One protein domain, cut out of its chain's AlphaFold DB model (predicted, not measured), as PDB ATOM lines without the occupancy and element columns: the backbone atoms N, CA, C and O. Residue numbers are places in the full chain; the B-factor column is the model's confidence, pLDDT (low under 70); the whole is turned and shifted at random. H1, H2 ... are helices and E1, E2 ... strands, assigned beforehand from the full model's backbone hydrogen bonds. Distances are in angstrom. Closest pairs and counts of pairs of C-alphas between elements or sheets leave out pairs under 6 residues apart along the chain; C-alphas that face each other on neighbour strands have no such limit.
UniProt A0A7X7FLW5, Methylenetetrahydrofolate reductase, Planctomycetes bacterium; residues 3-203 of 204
ATOM      1  N   ALA A   3     106.353 122.037  82.112       94.94
ATOM      2  CA  ALA A   3     107.500 122.405  81.312       94.94
ATOM      3  C   ALA A   3     108.789 122.004  82.038       94.94
ATOM      4  O   ALA A   3     109.199 122.616  83.033       94.94
ATOM      5  N   VAL A   4     109.447 120.975  81.512       89.88
ATOM      6  CA  VAL A   4     110.754 120.495  81.964       89.88
ATOM      7  C   VAL A   4     111.764 120.640  80.834       89.88
ATOM      8  O   VAL A   4     111.436 120.438  79.672       89.88
ATOM      9  N   THR A   5     113.003 121.004  81.171       86.50
ATOM     10  CA  THR A   5     114.104 120.999  80.192       86.50
ATOM     11  C   THR A   5     114.488 119.564  79.798       86.50
ATOM     12  O   THR A   5     115.029 119.347  78.720       86.50
ATOM     13  N   GLY A   6     114.185 118.594  80.666       78.75
ATOM     14  CA  GLY A   6     114.612 117.208  80.523       78.75
ATOM     15  C   GLY A   6     116.060 116.994  80.959       78.75
ATOM     16  O   GLY A   6     116.830 117.946  81.138       78.75
ATOM     17  N   ASP A   7     116.412 115.726  81.134       75.06
ATOM     18  CA  ASP A   7     117.772 115.315  81.448       75.06
ATOM     19  C   ASP A   7     118.618 115.219  80.173       75.06
ATOM     20  O   ASP A   7     118.106 114.955  79.078       75.06
ATOM     21  N   PRO A   8     119.934 115.462  80.263       73.38
ATOM     22  CA  PRO A   8     120.809 115.268  79.122       73.38
ATOM     23  C   PRO A   8     120.846 113.784  78.690       73.38
ATOM     24  O   PRO A   8     120.833 112.904  79.552       73.38
ATOM     25  N   PRO A   9     120.970 113.485  77.378       75.81
ATOM     26  CA  PRO A   9     120.926 112.110  76.860       75.81
ATOM     27  C   PRO A   9     121.893 111.121  77.526       75.81
ATOM     28  O   PRO A   9     121.556 109.949  77.665       75.81
ATOM     29  N   HIS A  10     123.054 111.589  78.001       72.75
ATOM     30  CA  HIS A  10     124.061 110.756  78.671       72.75
ATOM     31  C   HIS A  10     123.625 110.184  80.030       72.75
ATOM     32  O   HIS A  10     124.317 109.340  80.588       72.75
ATOM     33  N   VAL A  11     122.506 110.655  80.587       70.12
ATOM     34  CA  VAL A  11     121.926 110.113  81.825       70.12
ATOM     35  C   VAL A  11     121.072 108.869  81.535       70.12
ATOM     36  O   VAL A  11     120.814 108.072  82.434       70.12
ATOM     37  N   GLY A  12     120.644 108.673  80.282       69.94
ATOM     38  CA  GLY A  12     119.780 107.569  79.871       69.94
ATOM     39  C   GLY A  12     120.528 106.366  79.276       69.94
ATOM     40  O   GLY A  12     121.677 106.483  78.858       69.94
ATOM     41  N   PRO A  13     119.858 105.203  79.153       72.06
ATOM     42  CA  PRO A  13     120.447 103.973  78.606       72.06
ATOM     43  C   PRO A  13     120.708 104.019  77.087       72.06
ATOM     44  O   PRO A  13     121.261 103.073  76.533       72.06
ATOM     45  N   PHE A  14     120.291 105.096  76.412       76.38
ATOM     46  CA  PHE A  14     120.430 105.295  74.965       76.38
ATOM     47  C   PHE A  14     121.385 106.445  74.614       76.38
ATOM     48  O   PHE A  14     121.286 107.014  73.528       76.38
ATOM     49  N   ASP A  15     122.297 106.797  75.519       73.50
ATOM     50  CA  ASP A  15     123.290 107.871  75.374       73.50
ATOM     51  C   ASP A  15     124.027 107.895  74.020       73.50
ATOM     52  O   ASP A  15     124.329 108.967  73.503       73.50
ATOM     53  N   ARG A  16     124.279 106.724  73.421       77.88
ATOM     54  CA  ARG A  16     124.960 106.570  72.124       77.88
ATOM     55  C   ARG A  16     124.086 106.821  70.896       77.88
ATOM     56  O   ARG A  16     124.629 107.058  69.820       77.88
ATOM     57  N   TRP A  17     122.765 106.735  71.031       82.44
ATOM     58  CA  TRP A  17     121.820 106.864  69.913       82.44
ATOM     59  C   TRP A  17     120.938 108.110  70.017       82.44
ATOM     60  O   TRP A  17     120.355 108.532  69.021       82.44
ATOM     61  N   ALA A  18     120.831 108.701  71.207       81.62
ATOM     62  CA  ALA A  18     119.995 109.861  71.458       81.62
ATOM     63  C   ALA A  18     120.789 111.170  71.314       81.62
ATOM     64  O   ALA A  18     121.716 111.449  72.074       81.62
ATOM     65  N   SER A  19     120.362 112.014  70.376       78.12
ATOM     66  CA  SER A  19     120.873 113.377  70.200       78.12
ATOM     67  C   SER A  19     119.903 114.396  70.790       78.12
ATOM     68  O   SER A  19     118.687 114.223  70.732       78.12
ATOM     69  N   ARG A  20     120.431 115.492  71.345       77.56
ATOM     70  CA  ARG A  20     119.594 116.582  71.860       77.56
ATOM     71  C   ARG A  20     119.013 117.396  70.700       77.56
ATOM     72  O   ARG A  20     119.765 117.940  69.894       77.56
ATOM     73  N   VAL A  21     117.690 117.527  70.672       77.69
ATOM     74  CA  VAL A  21     116.970 118.482  69.818       77.69
ATOM     75  C   VAL A  21     116.979 119.837  70.531       77.69
ATOM     76  O   VAL A  21     116.538 119.931  71.673       77.69
ATOM     77  N   ASN A  22     117.567 120.862  69.908       77.12
ATOM     78  CA  ASN A  22     117.908 122.135  70.567       77.12
ATOM     79  C   ASN A  22     117.024 123.319  70.139       77.12
ATOM     80  O   ASN A  22     117.374 124.461  70.439       77.12
ATOM     81  N   ASP A  23     115.906 123.067  69.453       84.50
ATOM     82  CA  ASP A  23     114.956 124.112  69.041       84.50
ATOM     83  C   ASP A  23     114.328 124.821  70.248       84.50
ATOM     84  O   ASP A  23     114.112 126.029  70.223       84.50
ATOM     85  N   ILE A  24     114.103 124.075  71.336       88.31
ATOM     86  CA  ILE A  24     113.656 124.586  72.633       88.31
ATOM     87  C   ILE A  24     114.685 124.164  73.678       88.31
ATOM     88  O   ILE A  24     114.796 122.995  74.043       88.31
ATOM     89  N   LYS A  25     115.465 125.125  74.169       87.00
ATOM     90  CA  LYS A  25     116.654 124.876  74.997       87.00
ATOM     91  C   LYS A  25     116.344 124.792  76.481       87.00
ATOM     92  O   LYS A  25     117.187 124.361  77.269       87.00
ATOM     93  N   SER A  26     115.173 125.265  76.899       92.19
ATOM     94  CA  SER A  26     114.824 125.324  78.312       92.19
ATOM     95  C   SER A  26     113.327 125.256  78.565       92.19
ATOM     96  O   SER A  26     112.511 125.649  77.736       92.19
ATOM     97  N   SER A  27     112.975 124.856  79.787       93.88
ATOM     98  CA  SER A  27     111.608 124.990  80.307       93.88
ATOM     99  C   SER A  27     111.050 126.419  80.209       93.88
ATOM    100  O   SER A  27     109.850 126.563  80.029       93.88
ATOM    101  N   VAL A  28     111.883 127.468  80.277       96.50
ATOM    102  CA  VAL A  28     111.435 128.863  80.087       96.50
ATOM    103  C   VAL A  28     110.982 129.097  78.644       96.50
ATOM    104  O   VAL A  28     109.945 129.707  78.421       96.50
ATOM    105  N   GLU A  29     111.736 128.606  77.659       95.12
ATOM    106  CA  GLU A  29     111.364 128.729  76.242       95.12
ATOM    107  C   GLU A  29     110.123 127.900  75.909       95.12
ATOM    108  O   GLU A  29     109.246 128.383  75.197       95.12
ATOM    109  N   LEU A  30     109.999 126.702  76.490       95.38
ATOM    110  CA  LEU A  30     108.792 125.891  76.348       95.38
ATOM    111  C   LEU A  30     107.562 126.610  76.919       95.38
ATOM    112  O   LEU A  30     106.520 126.630  76.277       95.38
ATOM    113  N   LEU A  31     107.681 127.235  78.095       96.88
ATOM    114  CA  LEU A  31     106.596 128.030  78.681       96.88
ATOM    115  C   LEU A  31     106.207 129.207  77.787       96.88
ATOM    116  O   LEU A  31     105.020 129.399  77.547       96.88
ATOM    117  N   ARG A  32     107.183 129.932  77.223       95.31
ATOM    118  CA  ARG A  32     106.900 131.020  76.270       95.31
ATOM    119  C   ARG A  32     106.133 130.519  75.054       95.31
ATOM    120  O   ARG A  32     105.164 131.154  74.662       95.31
ATOM    121  N   LEU A  33     106.534 129.381  74.484       94.62
ATOM    122  CA  LEU A  33     105.818 128.778  73.361       94.62
ATOM    123  C   LEU A  33     104.374 128.423  73.742       94.62
ATOM    124  O   LEU A  33     103.451 128.767  73.010       94.62
ATOM    125  N   LEU A  34     104.169 127.788  74.899       95.06
ATOM    126  CA  LEU A  34     102.826 127.471  75.398       95.06
ATOM    127  C   LEU A  34     101.990 128.740  75.622       95.06
ATOM    128  O   LEU A  34     100.805 128.753  75.297       95.06
ATOM    129  N   SER A  35     102.603 129.811  76.131       94.50
ATOM    130  CA  SER A  35     101.949 131.107  76.320       94.50
ATOM    131  C   SER A  35     101.551 131.759  74.991       94.50
ATOM    132  O   SER A  35     100.461 132.316  74.916       94.50
ATOM    133  N   LEU A  36     102.387 131.668  73.949       94.12
ATOM    134  CA  LEU A  36     102.064 132.166  72.604       94.12
ATOM    135  C   LEU A  36     100.888 131.396  71.992       94.12
ATOM    136  O   LEU A  36      99.931 131.987  71.497       94.12
ATOM    137  N   MET A  37     100.902 130.065  72.103       94.38
ATOM    138  CA  MET A  37      99.806 129.233  71.598       94.38
ATOM    139  C   MET A  37      98.480 129.531  72.313       94.38
ATOM    140  O   MET A  37      97.424 129.517  71.682       94.38
ATOM    141  N   ARG A  38      98.524 129.852  73.613       93.75
ATOM    142  CA  ARG A  38      97.355 130.321  74.374       93.75
ATOM    143  C   ARG A  38      96.857 131.689  73.924       93.75
ATOM    144  O   ARG A  38      95.654 131.919  73.943       93.75
ATOM    145  N   SER A  39      97.752 132.588  73.514       93.06
ATOM    146  CA  SER A  39      97.376 133.898  72.972       93.06
ATOM    147  C   SER A  39      96.970 133.857  71.496       93.06
ATOM    148  O   SER A  39      96.684 134.907  70.927       93.06
ATOM    149  N   GLY A  40      96.921 132.672  70.873       94.69
ATOM    150  CA  GLY A  40      96.527 132.520  69.473       94.69
ATOM    151  C   GLY A  40      97.636 132.863  68.482       94.69
ATOM    152  O   GLY A  40      97.343 133.295  67.371       94.69
ATOM    153  N   GLU A  41      98.900 132.677  68.862       94.94
ATOM    154  CA  GLU A  41     100.061 132.985  68.026       94.94
ATOM    155  C   GLU A  41     101.006 131.776  67.921       94.94
ATOM    156  O   GLU A  41     101.295 131.078  68.896       94.94
ATOM    157  N   LEU A  42     101.495 131.508  66.713       91.44
ATOM    158  CA  LEU A  42     102.571 130.554  66.458       91.44
ATOM    159  C   LEU A  42     103.938 131.212  66.682       91.44
ATOM    160  O   LEU A  42     104.086 132.426  66.618       91.44
ATOM    161  N   LEU A  43     104.989 130.404  66.853       88.50
ATOM    162  CA  LEU A  43     106.353 130.910  67.080       88.50
ATOM    163  C   LEU A  43     106.870 131.840  65.960       88.50
ATOM    164  O   LEU A  43     107.749 132.663  66.192       88.50
ATOM    165  N   ASN A  44     106.339 131.705  64.743       91.31
ATOM    166  CA  ASN A  44     106.676 132.533  63.583       91.31
ATOM    167  C   ASN A  44     105.778 133.780  63.425       91.31
ATOM    168  O   ASN A  44     105.801 134.406  62.365       91.31
ATOM    169  N   GLY A  45     104.963 134.108  64.429       92.19
ATOM    170  CA  GLY A  45     104.053 135.256  64.433       92.19
ATOM    171  C   GLY A  45     102.775 135.075  63.613       92.19
ATOM    172  O   GLY A  45     101.997 136.014  63.464       92.19
ATOM    173  N   GLN A  46     102.548 133.891  63.041       95.50
ATOM    174  CA  GLN A  46     101.291 133.604  62.354       95.50
ATOM    175  C   GLN A  46     100.168 133.364  63.369       95.50
ATOM    176  O   GLN A  46     100.421 132.778  64.425       95.50
ATOM    177  N   PRO A  47      98.924 133.764  63.055       96.00
ATOM    178  CA  PRO A  47      97.793 133.472  63.921       96.00
ATOM    179  C   PRO A  47      97.590 131.959  64.029       96.00
ATOM    180  O   PRO A  47      97.639 131.236  63.032       96.00
ATOM    181  N   LEU A  48      97.332 131.489  65.245       95.06
ATOM    182  CA  LEU A  48      96.831 130.154  65.528       95.06
ATOM    183  C   LEU A  48      95.295 130.246  65.594       95.06
ATOM    184  O   LEU A  48      94.783 130.824  66.553       95.06
ATOM    185  N   PRO A  49      94.557 129.718  64.594       88.38
ATOM    186  CA  PRO A  49      93.109 129.932  64.477       88.38
ATOM    187  C   PRO A  49      92.306 129.467  65.693       88.38
ATOM    188  O   PRO A  49      91.284 130.062  66.021       88.38
ATOM    189  N   GLU A  50      92.788 128.424  66.367       92.19
ATOM    190  CA  GLU A  50      92.201 127.877  67.585       92.19
ATOM    191  C   GLU A  50      93.255 127.916  68.701       92.19
ATOM    192  O   GLU A  50      94.090 127.009  68.795       92.19
ATOM    193  N   PRO A  51      93.270 128.984  69.525       90.31
ATOM    194  CA  PRO A  51      94.150 129.064  70.679       90.31
ATOM    195  C   PRO A  51      93.918 127.880  71.613       90.31
ATOM    196  O   PRO A  51      92.779 127.482  71.867       90.31
ATOM    197  N   VAL A  52      95.000 127.318  72.142       88.56
ATOM    198  CA  VAL A  52      94.908 126.123  72.986       88.56
ATOM    199  C   VAL A  52      94.877 126.527  74.446       88.56
ATOM    200  O   VAL A  52      95.756 127.259  74.880       88.56
ATOM    201  N   ASP A  53      93.933 126.008  75.224       88.38
ATOM    202  CA  ASP A  53      93.863 126.276  76.662       88.38
ATOM    203  C   ASP A  53      94.674 125.244  77.464       88.38
ATOM    204  O   ASP A  53      94.172 124.217  77.925       88.38
ATOM    205  N   PHE A  54      95.979 125.489  77.590       89.25
ATOM    206  CA  PHE A  54      96.852 124.679  78.434       89.25
ATOM    207  C   PHE A  54      97.052 125.316  79.804       89.25
ATOM    208  O   PHE A  54      97.637 126.390  79.898       89.25
ATOM    209  N   CYS A  55      96.755 124.574  80.871       93.56
ATOM    210  CA  CYS A  55      97.310 124.894  82.184       93.56
ATOM    211  C   CYS A  55      98.773 124.418  82.255       93.56
ATOM    212  O   CYS A  55      99.033 123.209  82.159       93.56
ATOM    213  N   ALA A  56      99.737 125.331  82.389       96.69
ATOM    214  CA  ALA A  56     101.168 125.028  82.299       96.69
ATOM    215  C   ALA A  56     101.930 125.422  83.571       96.69
ATOM    216  O   ALA A  56     101.942 126.576  83.981       96.69
ATOM    217  N   GLY A  57     102.622 124.457  84.173       97.44
ATOM    218  CA  GLY A  57     103.476 124.668  85.338       97.44
ATOM    219  C   GLY A  57     104.924 124.276  85.084       97.44
ATOM    220  O   GLY A  57     105.321 123.940  83.963       97.44
ATOM    221  N   CYS A  58     105.740 124.296  86.133       97.38
ATOM    222  CA  CYS A  58     107.163 123.990  86.021       97.38
ATOM    223  C   CYS A  58     107.761 123.339  87.276       97.38
ATOM    224  O   CYS A  58     107.164 123.342  88.345       97.38
ATOM    225  N   GLY A  59     108.970 122.785  87.149       95.44
ATOM    226  CA  GLY A  59     109.761 122.336  88.300       95.44
ATOM    227  C   GLY A  59     110.589 123.463  88.933       95.44
ATOM    228  O   GLY A  59     111.090 124.347  88.225       95.44
ATOM    229  N   TYR A  60     110.798 123.389  90.244       95.06
ATOM    230  CA  TYR A  60     111.589 124.321  91.049       95.06
ATOM    231  C   TYR A  60     112.473 123.535  92.028       95.06
ATOM    232  O   TYR A  60     111.961 122.736  92.792       95.06
ATOM    233  N   ALA A  61     113.795 123.720  92.023       92.25
ATOM    234  CA  ALA A  61     114.724 122.924  92.842       92.25
ATOM    235  C   ALA A  61     115.441 123.772  93.919       92.25
ATOM    236  O   ALA A  61     116.653 123.979  93.832       92.25
ATOM    237  N   PRO A  62     114.717 124.303  94.921       82.31
ATOM    238  CA  PRO A  62     115.204 125.356  95.821       82.31
ATOM    239  C   PRO A  62     116.377 124.958  96.723       82.31
ATOM    240  O   PRO A  62     117.141 125.827  97.136       82.31
ATOM    241  N   THR A  63     116.535 123.671  97.031       77.38
ATOM    242  CA  THR A  63     117.451 123.175  98.076       77.38
ATOM    243  C   THR A  63     118.929 123.190  97.674       77.38
ATOM    244  O   THR A  63     119.796 123.131  98.538       77.38
ATOM    245  N   THR A  64     119.243 123.311  96.381       77.38
ATOM    246  CA  THR A  64     120.636 123.307  95.880       77.38
ATOM    247  C   THR A  64     121.270 124.696  95.811       77.38
ATOM    248  O   THR A  64     122.446 124.862  96.121       77.38
ATOM    249  N   ASN A  65     120.502 125.707  95.398       89.25
ATOM    250  CA  ASN A  65     120.900 127.114  95.406       89.25
ATOM    251  C   ASN A  65     119.637 127.974  95.366       89.25
ATOM    252  O   ASN A  65     119.156 128.332  94.287       89.25
ATOM    253  N   LEU A  66     119.093 128.290  96.543       92.50
ATOM    254  CA  LEU A  66     117.807 128.973  96.668       92.50
ATOM    255  C   LEU A  66     117.756 130.257  95.833       92.50
ATOM    256  O   LEU A  66     116.810 130.453  95.072       92.50
ATOM    257  N   THR A  67     118.786 131.104  95.914       94.75
ATOM    258  CA  THR A  67     118.819 132.397  95.217       94.75
ATOM    259  C   THR A  67     118.775 132.221  93.702       94.75
ATOM    260  O   THR A  67     117.893 132.776  93.045       94.75
ATOM    261  N   ALA A  68     119.683 131.422  93.133       94.75
ATOM    262  CA  ALA A  68     119.740 131.215  91.686       94.75
ATOM    263  C   ALA A  68     118.483 130.506  91.159       94.75
ATOM    264  O   ALA A  68     117.933 130.892  90.127       94.75
ATOM    265  N   GLN A  69     117.989 129.506  91.892       95.00
ATOM    266  CA  GLN A  69     116.801 128.741  91.509       95.00
ATOM    267  C   GLN A  69     115.533 129.592  91.581       95.00
ATOM    268  O   GLN A  69     114.661 129.460  90.727       95.00
ATOM    269  N   THR A  70     115.448 130.515  92.539       96.94
ATOM    270  CA  THR A  70     114.327 131.461  92.648       96.94
ATOM    271  C   THR A  70     114.348 132.479  91.514       96.94
ATOM    272  O   THR A  70     113.313 132.753  90.915       96.94
ATOM    273  N   GLN A  71     115.524 132.995  91.144       96.62
ATOM    274  CA  GLN A  71     115.653 133.863  89.969       96.62
ATOM    275  C   GLN A  71     115.266 133.134  88.677       96.62
ATOM    276  O   GLN A  71     114.613 133.700  87.799       96.62
ATOM    277  N   TRP A  72     115.622 131.856  88.566       95.56
ATOM    278  CA  TRP A  72     115.200 131.033  87.441       95.56
ATOM    279  C   TRP A  72     113.687 130.788  87.437       95.56
ATOM    280  O   TRP A  72     113.052 130.912  86.392       95.56
ATOM    281  N   LEU A  73     113.091 130.512  88.600       97.44
ATOM    282  CA  LEU A  73     111.643 130.390  88.750       97.44
ATOM    283  C   LEU A  73     110.929 131.686  88.339       97.44
ATOM    284  O   LEU A  73     109.996 131.617  87.549       97.44
ATOM    285  N   LYS A  74     111.417 132.864  88.755       98.06
ATOM    286  CA  LYS A  74     110.881 134.171  88.327       98.06
ATOM    287  C   LYS A  74     110.801 134.298  86.806       98.06
ATOM    288  O   LYS A  74     109.774 134.710  86.278       98.06
ATOM    289  N   ARG A  75     111.842 133.862  86.089       97.94
ATOM    290  CA  ARG A  75     111.841 133.838  84.614       97.94
ATOM    291  C   ARG A  75     110.800 132.877  84.035       97.94
ATOM    292  O   ARG A  75     110.246 133.171  82.983       97.94
ATOM    293  N   LYS A  76     110.535 131.744  84.694       98.19
ATOM    294  CA  LYS A  76     109.477 130.801  84.290       98.19
ATOM    295  C   LYS A  76     108.084 131.385  84.508       98.19
ATOM    296  O   LYS A  76     107.250 131.266  83.621       98.19
ATOM    297  N   VAL A  77     107.851 132.058  85.637       98.25
ATOM    298  CA  VAL A  77     106.579 132.752  85.905       98.25
ATOM    299  C   VAL A  77     106.338 133.843  84.864       98.25
ATOM    300  O   VAL A  77     105.296 133.856  84.223       98.25
ATOM    301  N   GLN A  78     107.346 134.677  84.587       97.62
ATOM    302  CA  GLN A  78     107.284 135.686  83.518       97.62
ATOM    303  C   GLN A  78     107.046 135.092  82.120       97.62
ATOM    304  O   GLN A  78     106.557 135.784  81.236       97.62
ATOM    305  N   ALA A  79     107.412 133.826  81.905       96.94
ATOM    306  CA  ALA A  79     107.177 133.101  80.660       96.94
ATOM    307  C   ALA A  79     105.799 132.418  80.587       96.94
ATOM    308  O   ALA A  79     105.529 131.758  79.589       96.94
ATOM    309  N   GLY A  80     104.954 132.552  81.615       96.00
ATOM    310  CA  GLY A  80     103.597 132.001  81.636       96.00
ATOM    311  C   GLY A  80     103.418 130.736  82.479       96.00
ATOM    312  O   GLY A  80     102.433 130.030  82.291       96.00
ATOM    313  N   ALA A  81     104.343 130.407  83.392       97.94
ATOM    314  CA  ALA A  81     104.080 129.347  84.369       97.94
ATOM    315  C   ALA A  81     102.989 129.777  85.359       97.94
ATOM    316  O   ALA A  81     103.138 130.787  86.042       97.94
ATOM    317  N   GLU A  82     101.945 128.963  85.488       97.38
ATOM    318  CA  GLU A  82     100.805 129.195  86.384       97.38
ATOM    319  C   GLU A  82     100.956 128.505  87.739       97.38
ATOM    320  O   GLU A  82     100.222 128.810  88.669       97.38
ATOM    321  N   PHE A  83     101.882 127.555  87.860       98.12
ATOM    322  CA  PHE A  83     102.181 126.855  89.106       98.12
ATOM    323  C   PHE A  83     103.582 126.242  89.072       98.12
ATOM    324  O   PHE A  83     104.185 126.069  88.002       98.12
ATOM    325  N   ALA A  84     104.113 125.876  90.240       97.94
ATOM    326  CA  ALA A  84     105.391 125.180  90.324       97.94
ATOM    327  C   ALA A  84     105.372 124.008  91.308       97.94
ATOM    328  O   ALA A  84     104.753 124.083  92.363       97.94
ATOM    329  N   PHE A  85     106.100 122.947  90.971       97.12
ATOM    330  CA  PHE A  85     106.398 121.823  91.855       97.12
ATOM    331  C   PHE A  85     107.821 121.962  92.391       97.12
ATOM    332  O   PHE A  85     108.773 122.013  91.605       97.12
ATOM    333  N   THR A  86     107.987 122.023  93.714       96.25
ATOM    334  CA  THR A  86     109.327 121.989  94.326       96.25
ATOM    335  C   THR A  86     109.940 120.611  94.117       96.25
ATOM    336  O   THR A  86     109.200 119.646  94.134       96.25
ATOM    337  N   GLN A  87     111.254 120.443  94.026       94.00
ATOM    338  CA  GLN A  87     111.865 119.146  94.343       94.00
ATOM    339  C   GLN A  87     111.524 118.758  95.795       94.00
ATOM    340  O   GLN A  87     111.187 119.656  96.580       94.00
ATOM    341  N   PRO A  88     111.560 117.460  96.157       95.50
ATOM    342  CA  PRO A  88     111.227 117.036  97.506       95.50
ATOM    343  C   PRO A  88     112.019 117.798  98.567       95.50
ATOM    344  O   PRO A  88     113.230 117.986  98.427       95.50
ATOM    345  N   ILE A  89     111.314 118.227  99.609       95.81
ATOM    346  CA  ILE A  89     111.909 118.799 100.816       95.81
ATOM    347  C   ILE A  89     111.753 117.811 101.966       95.81
ATOM    348  O   ILE A  89     110.872 116.951 101.928       95.81
ATOM    349  N   TYR A  90     112.604 117.937 102.981       95.81
ATOM    350  CA  TYR A  90     112.632 116.983 104.093       95.81
ATOM    351  C   TYR A  90     112.473 117.644 105.460       95.81
ATOM    352  O   TYR A  90     112.314 116.939 106.452       95.81
ATOM    353  N   MET A  91     112.513 118.977 105.520       94.94
ATOM    354  CA  MET A  91     112.420 119.741 106.760       94.94
ATOM    355  C   MET A  91     111.491 120.950 106.602       94.94
ATOM    356  O   MET A  91     111.327 121.495 105.507       94.94
ATOM    357  N   GLN A  92     110.902 121.405 107.707       95.81
ATOM    358  CA  GLN A  92     110.048 122.595 107.725       95.81
ATOM    359  C   GLN A  92     110.832 123.861 107.338       95.81
ATOM    360  O   GLN A  92     110.315 124.735 106.642       95.81
ATOM    361  N   GLU A  93     112.100 123.947 107.730       94.62
ATOM    362  CA  GLU A  93     112.983 125.073 107.435       94.62
ATOM    363  C   GLU A  93     113.208 125.243 105.924       94.62
ATOM    364  O   GLU A  93     113.368 126.369 105.442       94.62
ATOM    365  N   ASP A  94     113.186 124.145 105.155       93.88
ATOM    366  CA  ASP A  94     113.230 124.202 103.692       93.88
ATOM    367  C   ASP A  94     111.994 124.929 103.154       93.88
ATOM    368  O   ASP A  94     112.112 125.837 102.324       93.88
ATOM    369  N   PHE A  95     110.807 124.577 103.663       95.38
ATOM    370  CA  PHE A  95     109.553 125.219 103.281       95.38
ATOM    371  C   PHE A  95     109.543 126.707 103.632       95.38
ATOM    372  O   PHE A  95     109.164 127.524 102.799       95.38
ATOM    373  N   GLU A  96     109.998 127.092 104.821       96.12
ATOM    374  CA  GLU A  96     110.015 128.497 105.250       96.12
ATOM    375  C   GLU A  96     110.898 129.367 104.354       96.12
ATOM    376  O   GLU A  96     110.518 130.472 103.953       96.12
ATOM    377  N   ARG A  97     112.067 128.842 103.971       95.50
ATOM    378  CA  ARG A  97     112.967 129.496 103.016       95.50
ATOM    379  C   ARG A  97     112.321 129.635 101.639       95.50
ATOM    380  O   ARG A  97     112.416 130.704 101.034       95.50
ATOM    381  N   ILE A  98     111.644 128.589 101.161       95.69
ATOM    382  CA  ILE A  98     110.907 128.588  99.889       95.69
ATOM    383  C   ILE A  98     109.772 129.610  99.916       95.69
ATOM    384  O   ILE A  98     109.681 130.447  99.019       95.69
ATOM    385  N   GLN A  99     108.934 129.573 100.950       95.81
ATOM    386  CA  GLN A  99     107.786 130.455 101.124       95.81
ATOM    387  C   GLN A  99     108.234 131.919 101.107       95.81
ATOM    388  O   GLN A  99     107.702 132.720 100.343       95.81
ATOM    389  N   LYS A 100     109.282 132.258 101.868       96.94
ATOM    390  CA  LYS A 100     109.854 133.609 101.879       96.94
ATOM    391  C   LYS A 100     110.404 134.028 100.513       96.94
ATOM    392  O   LYS A 100     110.226 135.173 100.112       96.94
ATOM    393  N   ALA A 101     111.079 133.127  99.802       96.88
ATOM    394  CA  ALA A 101     111.688 133.429  98.507       96.88
ATOM    395  C   ALA A 101     110.671 133.568  97.359       96.88
ATOM    396  O   ALA A 101     111.007 134.144  96.325       96.88
ATOM    397  N   THR A 102     109.460 133.029  97.523       96.75
ATOM    398  CA  THR A 102     108.451 132.923  96.454       96.75
ATOM    399  C   THR A 102     107.159 133.694  96.726       96.75
ATOM    400  O   THR A 102     106.257 133.681  95.890       96.75
ATOM    401  N   MET A 103     107.068 134.410  97.853       94.81
ATOM    402  CA  MET A 103     105.858 135.135  98.261       94.81
ATOM    403  C   MET A 103     105.374 136.192  97.254       94.81
ATOM    404  O   MET A 103     104.192 136.516  97.234       94.81
ATOM    405  N   ASP A 104     106.268 136.726  96.418       96.44
ATOM    406  CA  ASP A 104     105.974 137.755  95.417       96.44
ATOM    407  C   ASP A 104     105.562 137.189  94.046       96.44
ATOM    408  O   ASP A 104     105.233 137.957  93.146       96.44
ATOM    409  N   LEU A 105     105.581 135.863  93.858       96.69
ATOM    410  CA  LEU A 105     105.362 135.249  92.542       96.69
ATOM    411  C   LEU A 105     103.894 135.137  92.133       96.69
ATOM    412  O   LEU A 105     103.617 134.979  90.947       96.69
ATOM    413  N   GLY A 106     102.962 135.175  93.088       94.94
ATOM    414  CA  GLY A 106     101.524 135.127  92.807       94.94
ATOM    415  C   GLY A 106     101.009 133.815  92.195       94.94
ATOM    416  O   GLY A 106      99.861 133.775  91.762       94.94
ATOM    417  N   ILE A 107     101.820 132.752  92.164       97.12
ATOM    418  CA  ILE A 107     101.430 131.421  91.672       97.12
ATOM    419  C   ILE A 107     101.484 130.374  92.795       97.12
ATOM    420  O   ILE A 107     102.342 130.477  93.677       97.12
ATOM    421  N   PRO A 108     100.620 129.342  92.780       97.12
ATOM    422  CA  PRO A 108     100.705 128.240  93.728       97.12
ATOM    423  C   PRO A 108     102.019 127.463  93.580       97.12
ATOM    424  O   PRO A 108     102.429 127.069  92.481       97.12
ATOM    425  N   ILE A 109     102.646 127.202  94.726       97.19
ATOM    426  CA  ILE A 109     103.833 126.360  94.848       97.19
ATOM    427  C   ILE A 109     103.418 125.079  95.568       97.19
ATOM    428  O   ILE A 109     103.036 125.090  96.738       97.19
ATOM    429  N   PHE A 110     103.481 123.967  94.849       97.12
ATOM    430  CA  PHE A 110     103.166 122.642  95.357       97.12
ATOM    431  C   PHE A 110     104.428 121.976  95.906       97.12
ATOM    432  O   PHE A 110     105.444 121.868  95.212       97.12
ATOM    433  N   VAL A 111     104.349 121.512  97.150       97.44
ATOM    434  CA  VAL A 111     105.488 120.955  97.884       97.44
ATOM    435  C   VAL A 111     105.639 119.465  97.590       97.44
ATOM    436  O   VAL A 111     104.685 118.694  97.706       97.44
ATOM    437  N   GLY A 112     106.847 119.062  97.203       97.06
ATOM    438  CA  GLY A 112     107.189 117.665  96.951       97.06
ATOM    439  C   GLY A 112     107.489 116.900  98.227       97.06
ATOM    440  O   GLY A 112     108.295 117.351  99.038       97.06
ATOM    441  N   ILE A 113     106.894 115.716  98.364       97.69
ATOM    442  CA  ILE A 113     107.164 114.778  99.457       97.69
ATOM    443  C   ILE A 113     107.657 113.463  98.859       97.69
ATOM    444  O   ILE A 113     106.944 112.824  98.087       97.69
ATOM    445  N   LEU A 114     108.871 113.047  99.219       96.88
ATOM    446  CA  LEU A 114     109.436 111.743  98.868       96.88
ATOM    447  C   LEU A 114     109.848 111.029 100.159       96.88
ATOM    448  O   LEU A 114     110.839 111.428 100.767       96.88
ATOM    449  N   PRO A 115     109.143 109.967 100.582       97.06
ATOM    450  CA  PRO A 115     109.563 109.191 101.741       97.06
ATOM    451  C   PRO A 115     110.930 108.528 101.516       97.06
ATOM    452  O   PRO A 115     111.177 107.909 100.473       97.06
ATOM    453  N   LEU A 116     111.811 108.643 102.511       96.50
ATOM    454  CA  LEU A 116     113.143 108.038 102.516       96.50
ATOM    455  C   LEU A 116     113.079 106.660 103.180       96.50
ATOM    456  O   LEU A 116     112.973 106.537 104.388       96.50
ATOM    457  N   THR A 117     113.126 105.605 102.380       94.81
ATOM    458  CA  THR A 117     112.760 104.246 102.812       94.81
ATOM    459  C   THR A 117     113.946 103.317 103.060       94.81
ATOM    460  O   THR A 117     113.755 102.189 103.502       94.81
ATOM    461  N   SER A 118     115.173 103.737 102.738       93.69
ATOM    462  CA  SER A 118     116.376 102.926 102.974       93.69
ATOM    463  C   SER A 118     117.665 103.738 102.890       93.69
ATOM    464  O   SER A 118     117.749 104.710 102.134       93.69
ATOM    465  N   ALA A 119     118.717 103.248 103.552       93.69
ATOM    466  CA  ALA A 119     120.071 103.788 103.418       93.69
ATOM    467  C   ALA A 119     120.561 103.854 101.964       93.69
ATOM    468  O   ALA A 119     121.181 104.829 101.543       93.69
ATOM    469  N   ARG A 120     120.224 102.842 101.155       92.25
ATOM    470  CA  ARG A 120     120.579 102.808  99.732       92.25
ATOM    471  C   ARG A 120     119.922 103.948  98.951       92.25
ATOM    472  O   ARG A 120     120.582 104.559  98.114       92.25
ATOM    473  N   GLN A 121     118.641 104.223  99.204       92.56
ATOM    474  CA  GLN A 121     117.928 105.331  98.565       92.56
ATOM    475  C   GLN A 121     118.531 106.677  98.982       92.56
ATOM    476  O   GLN A 121     118.792 107.508  98.117       92.56
ATOM    477  N   ILE A 122     118.800 106.866 100.277       94.25
ATOM    478  CA  ILE A 122     119.408 108.095 100.806       94.25
ATOM    479  C   ILE A 122     120.778 108.333 100.165       94.25
ATOM    480  O   ILE A 122     121.012 109.392  99.586       94.25
ATOM    481  N   SER A 123     121.645 107.317 100.170       92.38
ATOM    482  CA  SER A 123     122.969 107.379  99.543       92.38
ATOM    483  C   SER A 123     122.888 107.730  98.053       92.38
ATOM    484  O   SER A 123     123.643 108.571  97.566       92.38
ATOM    485  N   TYR A 124     121.930 107.149  97.323       90.50
ATOM    486  CA  TYR A 124     121.712 107.454  95.909       90.50
ATOM    487  C   TYR A 124     121.263 108.905  95.672       90.50
ATOM    488  O   TYR A 124     121.763 109.554  94.754       90.50
ATOM    489  N   LEU A 125     120.366 109.438  96.507       90.50
ATOM    490  CA  LEU A 125     119.931 110.835  96.412       90.50
ATOM    491  C   LEU A 125     121.076 111.799  96.755       90.50
ATOM    492  O   LEU A 125     121.257 112.806  96.073       90.50
ATOM    493  N   ARG A 126     121.904 111.459  97.751       88.81
ATOM    494  CA  ARG A 126     123.084 112.247  98.142       88.81
ATOM    495  C   ARG A 126     124.233 112.180  97.145       88.81
ATOM    496  O   ARG A 126     125.073 113.072  97.133       88.81
ATOM    497  N   SER A 127     124.275 111.173  96.273       87.44
ATOM    498  CA  SER A 127     125.364 111.032  95.303       87.44
ATOM    499  C   SER A 127     125.341 112.092  94.190       87.44
ATOM    500  O   SER A 127     126.138 111.997  93.260       87.44
ATOM    501  N   GLY A 128     124.380 113.027  94.198       81.00
ATOM    502  CA  GLY A 128     124.218 114.062  93.171       81.00
ATOM    503  C   GLY A 128     123.721 113.538  91.819       81.00
ATOM    504  O   GLY A 128     123.693 114.285  90.845       81.00
ATOM    505  N   LYS A 129     123.321 112.259  91.744       78.19
ATOM    506  CA  LYS A 129     122.829 111.627  90.508       78.19
ATOM    507  C   LYS A 129     121.443 112.109  90.101       78.19
ATOM    508  O   LYS A 129     121.111 112.018  88.926       78.19
ATOM    509  N   ILE A 130     120.653 112.605  91.053       77.44
ATOM    510  CA  ILE A 130     119.383 113.275  90.780       77.44
ATOM    511  C   ILE A 130     119.590 114.776  91.020       77.44
ATOM    512  O   ILE A 130     119.642 115.206  92.177       77.44
ATOM    513  N   PRO A 131     119.739 115.585  89.955       78.75
ATOM    514  CA  PRO A 131     119.950 117.017  90.094       78.75
ATOM    515  C   PRO A 131     118.796 117.689  90.842       78.75
ATOM    516  O   PRO A 131     117.627 117.490  90.521       78.75
ATOM    517  N   GLY A 132     119.122 118.543  91.813       80.56
ATOM    518  CA  GLY A 132     118.125 119.362  92.502       80.56
ATOM    519  C   GLY A 132     117.504 118.743  93.758       80.56
ATOM    520  O   GLY A 132     116.733 119.440  94.413       80.56
ATOM    521  N   ILE A 133     117.842 117.499  94.114       87.88
ATOM    522  CA  ILE A 133     117.463 116.887  95.397       87.88
ATOM    523  C   ILE A 133     118.662 116.927  96.345       87.88
ATOM    524  O   ILE A 133     119.777 116.589  95.962       87.88
ATOM    525  N   SER A 134     118.417 117.321  97.593       86.19
ATOM    526  CA  SER A 134     119.400 117.286  98.674       86.19
ATOM    527  C   SER A 134     118.739 116.695  99.911       86.19
ATOM    528  O   SER A 134     117.652 117.136 100.276       86.19
ATOM    529  N   VAL A 135     119.366 115.689 100.525       93.19
ATOM    530  CA  VAL A 135     118.906 115.098 101.790       93.19
ATOM    531  C   VAL A 135     119.721 115.725 102.923       93.19
ATOM    532  O   VAL A 135     120.933 115.485 102.967       93.19
ATOM    533  N   PRO A 136     119.096 116.515 103.820       92.69
ATOM    534  CA  PRO A 136     119.783 117.115 104.955       92.69
ATOM    535  C   PRO A 136     120.448 116.059 105.840       92.69
ATOM    536  O   PRO A 136     119.884 114.992 106.077       92.69
ATOM    537  N   GLU A 137     121.633 116.373 106.355       94.00
ATOM    538  CA  GLU A 137     122.388 115.487 107.250       94.00
ATOM    539  C   GLU A 137     121.584 115.060 108.494       94.00
ATOM    540  O   GLU A 137     121.503 113.855 108.726       94.00
ATOM    541  N   PRO A 138     120.847 115.949 109.200       95.50
ATOM    542  CA  PRO A 138     120.028 115.530 110.342       95.50
ATOM    543  C   PRO A 138     118.926 114.520 109.986       95.50
ATOM    544  O   PRO A 138     118.577 113.659 110.792       95.50
ATOM    545  N   VAL A 139     118.372 114.612 108.772       96.38
ATOM    546  CA  VAL A 139     117.334 113.691 108.278       96.38
ATOM    547  C   VAL A 139     117.934 112.316 107.999       96.38
ATOM    548  O   VAL A 139     117.343 111.294 108.344       96.38
ATOM    549  N   GLU A 140     119.117 112.284 107.388       95.94
ATOM    550  CA  GLU A 140     119.855 111.044 107.168       95.94
ATOM    551  C   GLU A 140     120.234 110.382 108.494       95.94
ATOM    552  O   GLU A 140     119.905 109.216 108.691       95.94
ATOM    553  N   GLU A 141     120.859 111.115 109.418       96.38
ATOM    554  CA  GLU A 141     121.253 110.595 110.733       96.38
ATOM    555  C   GLU A 141     120.057 110.018 111.497       96.38
ATOM    556  O   GLU A 141     120.139 108.927 112.067       96.38
ATOM    557  N   PHE A 142     118.912 110.709 111.460       96.44
ATOM    558  CA  PHE A 142     117.693 110.246 112.112       96.44
ATOM    559  C   PHE A 142     117.206 108.892 111.581       96.44
ATOM    560  O   PHE A 142     116.715 108.077 112.362       96.44
ATOM    561  N   ILE A 143     117.329 108.648 110.276       96.56
ATOM    562  CA  ILE A 143     116.902 107.391 109.651       96.56
ATOM    563  C   ILE A 143     117.971 106.309 109.827       96.56
ATOM    564  O   ILE A 143     117.646 105.166 110.142       96.56
ATOM    565  N   LEU A 144     119.247 106.649 109.640       95.75
ATOM    566  CA  LEU A 144     120.353 105.688 109.644       95.75
ATOM    567  C   LEU A 144     120.782 105.234 111.040       95.75
ATOM    568  O   LEU A 144     121.530 104.265 111.140       95.75
ATOM    569  N   LYS A 145     120.276 105.854 112.112       96.44
ATOM    570  CA  LYS A 145     120.451 105.338 113.481       96.44
ATOM    571  C   LYS A 145     119.800 103.963 113.701       96.44
ATOM    572  O   LYS A 145     120.083 103.320 114.706       96.44
ATOM    573  N   TYR A 146     118.885 103.549 112.822       96.69
ATOM    574  CA  TYR A 146     118.241 102.241 112.874       96.69
ATOM    575  C   TYR A 146     118.998 101.233 112.001       96.69
ATOM    576  O   TYR A 146     119.197 101.465 110.807       96.69
ATOM    577  N   ASP A 147     119.350 100.078 112.567       93.94
ATOM    578  CA  ASP A 147     120.087  99.027 111.846       93.94
ATOM    579  C   ASP A 147     119.208  98.258 110.846       93.94
ATOM    580  O   ASP A 147     119.647  97.861 109.765       93.94
ATOM    581  N   ASN A 148     117.943  98.029 111.202       96.31
ATOM    582  CA  ASN A 148     117.017  97.216 110.421       96.31
ATOM    583  C   ASN A 148     116.335  98.051 109.314       96.31
ATOM    584  O   ASN A 148     115.715  99.073 109.616       96.31
ATOM    585  N   PRO A 149     116.341  97.595 108.042       95.19
ATOM    586  CA  PRO A 149     115.680  98.290 106.938       95.19
ATOM    587  C   PRO A 149     114.192  98.596 107.156       95.19
ATOM    588  O   PRO A 149     113.701  99.604 106.655       95.19
ATOM    589  N   ALA A 150     113.461  97.745 107.885       95.88
ATOM    590  CA  ALA A 150     112.050  98.002 108.174       95.88
ATOM    591  C   ALA A 150     111.868  99.223 109.093       95.88
ATOM    592  O   ALA A 150     110.975 100.037 108.857       95.88
ATOM    593  N   ASP A 151     112.750  99.378 110.081       97.12
ATOM    594  CA  ASP A 151     112.729 100.497 111.024       97.12
ATOM    595  C   ASP A 151     113.211 101.792 110.354       97.12
ATOM    596  O   ASP A 151     112.609 102.846 110.555       97.12
ATOM    597  N   GLN A 152     114.202 101.710 109.455       97.06
ATOM    598  CA  GLN A 152     114.596 102.833 108.592       97.06
ATOM    599  C   GLN A 152     113.421 103.322 107.737       97.06
ATOM    600  O   GLN A 152     113.147 104.521 107.666       97.06
ATOM    601  N   ALA A 153     112.707 102.392 107.094       97.19
ATOM    602  CA  ALA A 153     111.556 102.732 106.271       97.19
ATOM    603  C   ALA A 153     110.435 103.367 107.095       97.19
ATOM    604  O   ALA A 153     109.839 104.347 106.648       97.19
ATOM    605  N   ARG A 154     110.170 102.847 108.302       97.75
ATOM    606  CA  ARG A 154     109.192 103.443 109.217       97.75
ATOM    607  C   ARG A 154     109.598 104.861 109.617       97.75
ATOM    608  O   ARG A 154     108.782 105.759 109.460       97.75
ATOM    609  N   ALA A 155     110.849 105.079 110.017       97.88
ATOM    610  CA  ALA A 155     111.349 106.396 110.411       97.88
ATOM    611  C   ALA A 155     111.215 107.444 109.293       97.88
ATOM    612  O   ALA A 155     110.799 108.574 109.542       97.88
ATOM    613  N   GLY A 156     111.528 107.081 108.046       97.69
ATOM    614  CA  GLY A 156     111.362 108.000 106.919       97.69
ATOM    615  C   GLY A 156     109.907 108.249 106.516       97.69
ATOM    616  O   GLY A 156     109.602 109.320 105.989       97.69
ATOM    617  N   LEU A 157     109.002 107.297 106.767       98.12
ATOM    618  CA  LEU A 157     107.558 107.514 106.627       98.12
ATOM    619  C   LEU A 157     107.032 108.438 107.724       98.12
ATOM    620  O   LEU A 157     106.312 109.374 107.398       98.12
ATOM    621  N   ASP A 158     107.447 108.234 108.976       98.06
ATOM    622  CA  ASP A 158     107.078 109.091 110.107       98.06
ATOM    623  C   ASP A 158     107.491 110.547 109.853       98.06
ATOM    624  O   ASP A 158     106.700 111.464 110.058       98.06
ATOM    625  N   LEU A 159     108.699 110.772 109.319       98.00
ATOM    626  CA  LEU A 159     109.147 112.108 108.916       98.00
ATOM    627  C   LEU A 159     108.266 112.724 107.820       98.00
ATOM    628  O   LEU A 159     107.950 113.910 107.879       98.00
ATOM    629  N   ALA A 160     107.860 111.936 106.819       98.12
ATOM    630  CA  ALA A 160     106.983 112.417 105.754       98.12
ATOM    631  C   ALA A 160     105.566 112.729 106.270       98.12
ATOM    632  O   ALA A 160     104.982 113.735 105.868       98.12
ATOM    633  N   GLU A 161     105.024 111.894 107.161       98.00
ATOM    634  CA  GLU A 161     103.737 112.113 107.832       98.00
ATOM    635  C   GLU A 161     103.770 113.395 108.672       98.00
ATOM    636  O   GLU A 161     102.879 114.237 108.540       98.00
ATOM    637  N   GLN A 162     104.828 113.574 109.468       97.62
ATOM    638  CA  GLN A 162     105.034 114.754 110.303       97.62
ATOM    639  C   GLN A 162     105.139 116.028 109.457       97.62
ATOM    640  O   GLN A 162     104.411 116.988 109.692       97.62
ATOM    641  N   LEU A 163     105.961 116.011 108.404       97.69
ATOM    642  CA  LEU A 163     106.128 117.158 107.511       97.69
ATOM    643  C   LEU A 163     104.823 117.537 106.796       97.69
ATOM    644  O   LEU A 163     104.535 118.720 106.621       97.69
ATOM    645  N   ILE A 164     104.014 116.552 106.390       97.62
ATOM    646  CA  ILE A 164     102.681 116.812 105.834       97.62
ATOM    647  C   ILE A 164     101.800 117.496 106.879       97.62
ATOM    648  O   ILE A 164     101.174 118.501 106.552       97.62
ATOM    649  N   ALA A 165     101.754 116.977 108.108       96.25
ATOM    650  CA  ALA A 165     100.930 117.534 109.176       96.25
ATOM    651  C   ALA A 165     101.324 118.981 109.517       96.25
ATOM    652  O   ALA A 165     100.454 119.848 109.581       96.25
ATOM    653  N   ASP A 166     102.624 119.260 109.644       95.88
ATOM    654  CA  ASP A 166     103.150 120.582 110.009       95.88
ATOM    655  C   ASP A 166     102.900 121.646 108.931       95.88
ATOM    656  O   ASP A 166     102.792 122.843 109.216       95.88
ATOM    657  N   LEU A 167     102.819 121.224 107.667       96.25
ATOM    658  CA  LEU A 167     102.712 122.128 106.527       96.25
ATOM    659  C   LEU A 167     101.307 122.200 105.922       96.25
ATOM    660  O   LEU A 167     101.063 123.083 105.099       96.25
ATOM    661  N   ALA A 168     100.382 121.313 106.300       93.81
ATOM    662  CA  ALA A 168      99.115 121.119 105.594       93.81
ATOM    663  C   ALA A 168      98.269 122.389 105.434       93.81
ATOM    664  O   ALA A 168      97.646 122.584 104.392       93.81
ATOM    665  N   GLU A 169      98.275 123.265 106.438       91.06
ATOM    666  CA  GLU A 169      97.511 124.520 106.435       91.06
ATOM    667  C   GLU A 169      98.263 125.687 105.773       91.06
ATOM    668  O   GLU A 169      97.698 126.757 105.554       91.06
ATOM    669  N   ARG A 170      99.544 125.497 105.442       93.00
ATOM    670  CA  ARG A 170     100.447 126.551 104.956       93.00
ATOM    671  C   ARG A 170     100.787 126.427 103.471       93.00
ATOM    672  O   ARG A 170     101.318 127.377 102.897       93.00
ATOM    673  N   VAL A 171     100.521 125.276 102.850       94.44
ATOM    674  CA  VAL A 171     100.872 124.982 101.450       94.44
ATOM    675  C   VAL A 171      99.666 125.075 100.518       94.44
ATOM    676  O   VAL A 171      98.541 124.765 100.899       94.44
ATOM    677  N   SER A 172      99.895 125.405  99.242       93.69
ATOM    678  CA  SER A 172      98.850 125.298  98.205       93.69
ATOM    679  C   SER A 172      98.444 123.839  97.935       93.69
ATOM    680  O   SER A 172      97.330 123.551  97.498       93.69
ATOM    681  N   GLY A 173      99.358 122.905  98.198       95.50
ATOM    682  CA  GLY A 173      99.127 121.469  98.148       95.50
ATOM    683  C   GLY A 173     100.437 120.689  98.125       95.50
ATOM    684  O   GLY A 173     101.503 121.245  97.856       95.50
ATOM    685  N   PHE A 174     100.340 119.387  98.371       97.25
ATOM    686  CA  PHE A 174     101.456 118.458  98.228       97.25
ATOM    687  C   PHE A 174     101.343 117.671  96.928       97.25
ATOM    688  O   PHE A 174     100.239 117.382  96.462       97.25
ATOM    689  N   TYR A 175     102.483 117.250  96.393       96.06
ATOM    690  CA  TYR A 175     102.550 116.133  95.461       96.06
ATOM    691  C   TYR A 175     103.498 115.079  96.042       96.06
ATOM    692  O   TYR A 175     104.596 115.391  96.502       96.06
ATOM    693  N   ILE A 176     103.039 113.831  96.087       97.25
ATOM    694  CA  ILE A 176     103.745 112.761  96.792       97.25
ATOM    695  C   ILE A 176     104.382 111.841  95.758       97.25
ATOM    696  O   ILE A 176     103.699 111.266  94.909       97.25
ATOM    697  N   VAL A 177     105.702 111.709  95.831       95.56
ATOM    698  CA  VAL A 177     106.485 110.812  94.989       95.56
ATOM    699  C   VAL A 177     106.462 109.427  95.620       95.56
ATOM    700  O   VAL A 177     106.889 109.238  96.760       95.56
ATOM    701  N   MET A 178     105.963 108.446  94.870       96.31
ATOM    702  CA  MET A 178     105.920 107.063  95.330       96.31
ATOM    703  C   MET A 178     107.343 106.502  95.468       96.31
ATOM    704  O   MET A 178     108.084 106.498  94.481       96.31
ATOM    705  N   PRO A 179     107.748 106.016  96.655       92.75
ATOM    706  CA  PRO A 179     109.068 105.431  96.821       92.75
ATOM    707  C   PRO A 179     109.152 104.083  96.094       92.75
ATOM    708  O   PRO A 179     108.180 103.326  96.031       92.75
ATOM    709  N   PHE A 180     110.340 103.749  95.586       88.81
ATOM    710  CA  PHE A 180     110.628 102.444  94.987       88.81
ATOM    711  C   PHE A 180     110.739 101.360  96.071       88.81
ATOM    712  O   PHE A 180     111.827 100.927  96.441       88.81
ATOM    713  N   HIS A 181     109.593 100.934  96.595       91.81
ATOM    714  CA  HIS A 181     109.475  99.916  97.631       91.81
ATOM    715  C   HIS A 181     108.248  99.031  97.369       91.81
ATOM    716  O   HIS A 181     107.260  99.497  96.803       91.81
ATOM    717  N   LYS A 182     108.267  97.765  97.815       93.31
ATOM    718  CA  LYS A 182     107.147  96.816  97.614       93.31
ATOM    719  C   LYS A 182     105.805  97.322  98.163       93.31
ATOM    720  O   LYS A 182     104.765  97.065  97.576       93.31
ATOM    721  N   ASN A 183     105.856  98.095  99.248       95.44
ATOM    722  CA  ASN A 183     104.693  98.720  99.884       95.44
ATOM    723  C   ASN A 183     104.511 100.191  99.460       95.44
ATOM    724  O   ASN A 183     103.696 100.898 100.041       95.44
ATOM    725  N   GLY A 184     105.282 100.678  98.479       95.25
ATOM    726  CA  GLY A 184     105.313 102.093  98.100       95.25
ATOM    727  C   GLY A 184     103.938 102.630  97.712       95.25
ATOM    728  O   GLY A 184     103.572 103.717  98.143       95.25
ATOM    729  N   PHE A 185     103.142 101.832  96.996       97.38
ATOM    730  CA  PHE A 185     101.764 102.183  96.648       97.38
ATOM    731  C   PHE A 185     100.888 102.427  97.885       97.38
ATOM    732  O   PHE A 185     100.244 103.469  97.994       97.38
ATOM    733  N   GLU A 186     100.879 101.482  98.829       97.81
ATOM    734  CA  GLU A 186     100.077 101.571 100.053       97.81
ATOM    735  C   GLU A 186     100.504 102.769 100.908       97.81
ATOM    736  O   GLU A 186      99.667 103.555 101.352       97.81
ATOM    737  N   TRP A 187     101.812 102.954 101.083       97.50
ATOM    738  CA  TRP A 187     102.368 104.072 101.840       97.50
ATOM    739  C   TRP A 187     102.001 105.418 101.224       97.50
ATOM    740  O   TRP A 187     101.500 106.297 101.921       97.50
ATOM    741  N   THR A 188     102.165 105.574  99.911       97.75
ATOM    742  CA  THR A 188     101.762 106.798  99.213       97.75
ATOM    743  C   THR A 188     100.261 107.044  99.321       97.75
ATOM    744  O   THR A 188      99.860 108.177  99.579       97.75
ATOM    745  N   ALA A 189      99.424 106.011  99.199       97.50
ATOM    746  CA  ALA A 189      97.980 106.150  99.378       97.50
ATOM    747  C   ALA A 189      97.617 106.634 100.794       97.50
ATOM    748  O   ALA A 189      96.734 107.479 100.948       97.50
ATOM    749  N   ASN A 190      98.311 106.145 101.825       97.50
ATOM    750  CA  ASN A 190      98.103 106.586 103.205       97.50
ATOM    751  C   ASN A 190      98.550 108.039 103.426       97.50
ATOM    752  O   ASN A 190      97.808 108.805 104.037       97.50
ATOM    753  N   LEU A 191      99.682 108.457 102.851       97.12
ATOM    754  CA  LEU A 191     100.134 109.855 102.894       97.12
ATOM    755  C   LEU A 191      99.155 110.799 102.180       97.12
ATOM    756  O   LEU A 191      98.870 111.888 102.676       97.12
ATOM    757  N   VAL A 192      98.585 110.380 101.043       96.19
ATOM    758  CA  VAL A 192      97.537 111.147 100.348       96.19
ATOM    759  C   VAL A 192      96.300 111.285 101.236       96.19
ATOM    760  O   VAL A 192      95.795 112.396 101.396       96.19
ATOM    761  N   LYS A 193      95.829 110.192 101.855       95.56
ATOM    762  CA  LYS A 193      94.696 110.239 102.796       95.56
ATOM    763  C   LYS A 193      94.975 111.212 103.937       95.56
ATOM    764  O   LYS A 193      94.148 112.088 104.181       95.56
ATOM    765  N   LEU A 194      96.146 111.120 104.568       94.81
ATOM    766  CA  LEU A 194      96.574 112.041 105.621       94.81
ATOM    767  C   LEU A 194      96.488 113.498 105.146       94.81
ATOM    768  O   LEU A 194      95.764 114.286 105.750       94.81
ATOM    769  N   ALA A 195      97.113 113.837 104.017       93.00
ATOM    770  CA  ALA A 195      97.081 115.192 103.463       93.00
ATOM    771  C   ALA A 195      95.650 115.694 103.180       93.00
ATOM    772  O   ALA A 195      95.349 116.870 103.381       93.00
ATOM    773  N   THR A 196      94.739 114.814 102.747       89.12
ATOM    774  CA  THR A 196      93.338 115.198 102.505       89.12
ATOM    775  C   THR A 196      92.550 115.486 103.779       89.12
ATOM    776  O   THR A 196      91.670 116.341 103.735       89.12
ATOM    777  N   THR A 197      92.877 114.862 104.919       90.00
ATOM    778  CA  THR A 197      92.155 115.119 106.184       90.00
ATOM    779  C   THR A 197      92.271 116.569 106.657       90.00
ATOM    780  O   THR A 197      91.342 117.092 107.271       90.00
ATOM    781  N   PHE A 198      93.375 117.242 106.327       81.12
ATOM    782  CA  PHE A 198      93.596 118.645 106.673       81.12
ATOM    783  C   PHE A 198      92.860 119.614 105.742       81.12
ATOM    784  O   PHE A 198      92.405 120.662 106.189       81.12
ATOM    785  N   LYS A 199      92.645 119.250 104.469       67.19
ATOM    786  CA  LYS A 199      91.825 120.064 103.554       67.19
ATOM    787  C   LYS A 199      90.376 120.177 104.022       67.19
ATOM    788  O   LYS A 199      89.787 121.246 103.909       67.19
ATOM    789  N   THR A 200      89.803 119.098 104.550       59.34
ATOM    790  CA  THR A 200      88.390 119.065 104.954       59.34
ATOM    791  C   THR A 200      88.109 119.875 106.220       59.34
ATOM    792  O   THR A 200      86.991 120.347 106.394       59.34
ATOM    793  N   LYS A 201      89.105 120.070 107.096       56.59
ATOM    794  CA  LYS A 201      88.952 120.882 108.316       56.59
ATOM    795  C   LYS A 201      88.848 122.385 108.043       56.59
ATOM    796  O   LYS A 201      88.225 123.073 108.835       56.59
ATOM    797  N   ASN A 202      89.390 122.865 106.922       49.19
ATOM    798  CA  ASN A 202      89.382 124.285 106.544       49.19
ATOM    799  C   ASN A 202      88.193 124.688 105.649       49.19
ATOM    800  O   ASN A 202      88.124 125.831 105.206       49.19
ATOM    801  N   ALA A 203      87.289 123.752 105.338       48.41
ATOM    802  CA  ALA A 203      86.108 123.984 104.499       48.41
ATOM    803  C   ALA A 203      84.783 124.053 105.292       48.41
ATOM    804  O   ALA A 203      83.730 124.210 104.676       48.41
TER     805      ALA A 203
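What this domain is: This is residues 3 to 203 of the 204 residues of the protein "Methylenetetrahydrofolate reductase" of Planctomycetes bacterium (UniProt A0A7X7FLW5). A small, strongly twisted and curled sheet of four strands has the helices H2, H3, H6 and H7 wrapped round one face. H1 only grazes the sheet, with its residues 27 to 31, and touches H2; the short helices H4 and H5 are not on the sheet, and the chain folds back from H5 into H6 as a helical hairpin; two long stretches with no named element, residues 3 to 26 before H1 and residues 39 to 56 after it, have C-alphas 11 to 29 A and 14 to 35 A from the mean of all C-alphas. The printed part has 201 residues, with seven helices and four strands in the order H1 E1 H2 E2 H3 E3 H4 H5 H6 E4 H7. The sheet runs E1 E2 E3 E4, all parallel, and the class is mixed. The whole is compact, with a radius of gyration of the C-alphas of 19.1 A and spans of 62 by 52 by 32 A.

Where its parts are: Begin at C-alpha 57, at (103.476, 124.668, 85.338), where E1 starts, residues 57 to 60. E2 is residues 83 to 88, 15.8 A long; E3 is residues 109 to 113 and E4 residues 174 to 176. Find H2 at residues 66 to 78, 18.1 A, and H3 at residues 92 to 102. H6, residues 149 to 167, is the longest helix by residues and spans 27.1 A. H4 is residues 119 to 126 and H5 residues 137 to 144. H1, residues 27 to 38, begins at (111.608, 124.990, 80.307); H7, residues 184 to 201, runs 26.9 A to (88.952, 120.882, 108.316).

How they stand to each other: Look across the sheet: N 60 and O 85 are 2.8 A apart between E1 and E2, N 110 and O 84 2.8 A between E2 and E3, and N 175 and O 111 2.9 A between E3 and E4, within hydrogen-bond range. E1, H2, E2 and E2, H3, E3 are strand-helix-strand units, parallel neighbour strands joined through a helix, with right-handed crossovers; E3, H4 H5 H6, E4 is a third. In two layers, H2, H3, H6 and H7 are on one face of the sheet. H6 and H7 touch at a shallow tilt of 21 degrees, the same way, with C-alphas 164 and 195 closest at 6.3 A. H5 and H6 form a helical hairpin, C-alphas 143 and 152 closest at 5.2 A. H1 touches H2, C-alphas 28 and 76 closest at 5.0 A. Every O i to N i+4 pair is within hydrogen-bond range in H1 to H6, and 11 of 14 in H7.

The domain as a whole: The C-alphas of Gln 46 and Asp 147, the two farthest apart, are 63.2 A apart. The printed part has no cut, and H1 to E1 is a long link of 18 residues. The model's pLDDT is under 70 at residue 12 and residues 199 to 203.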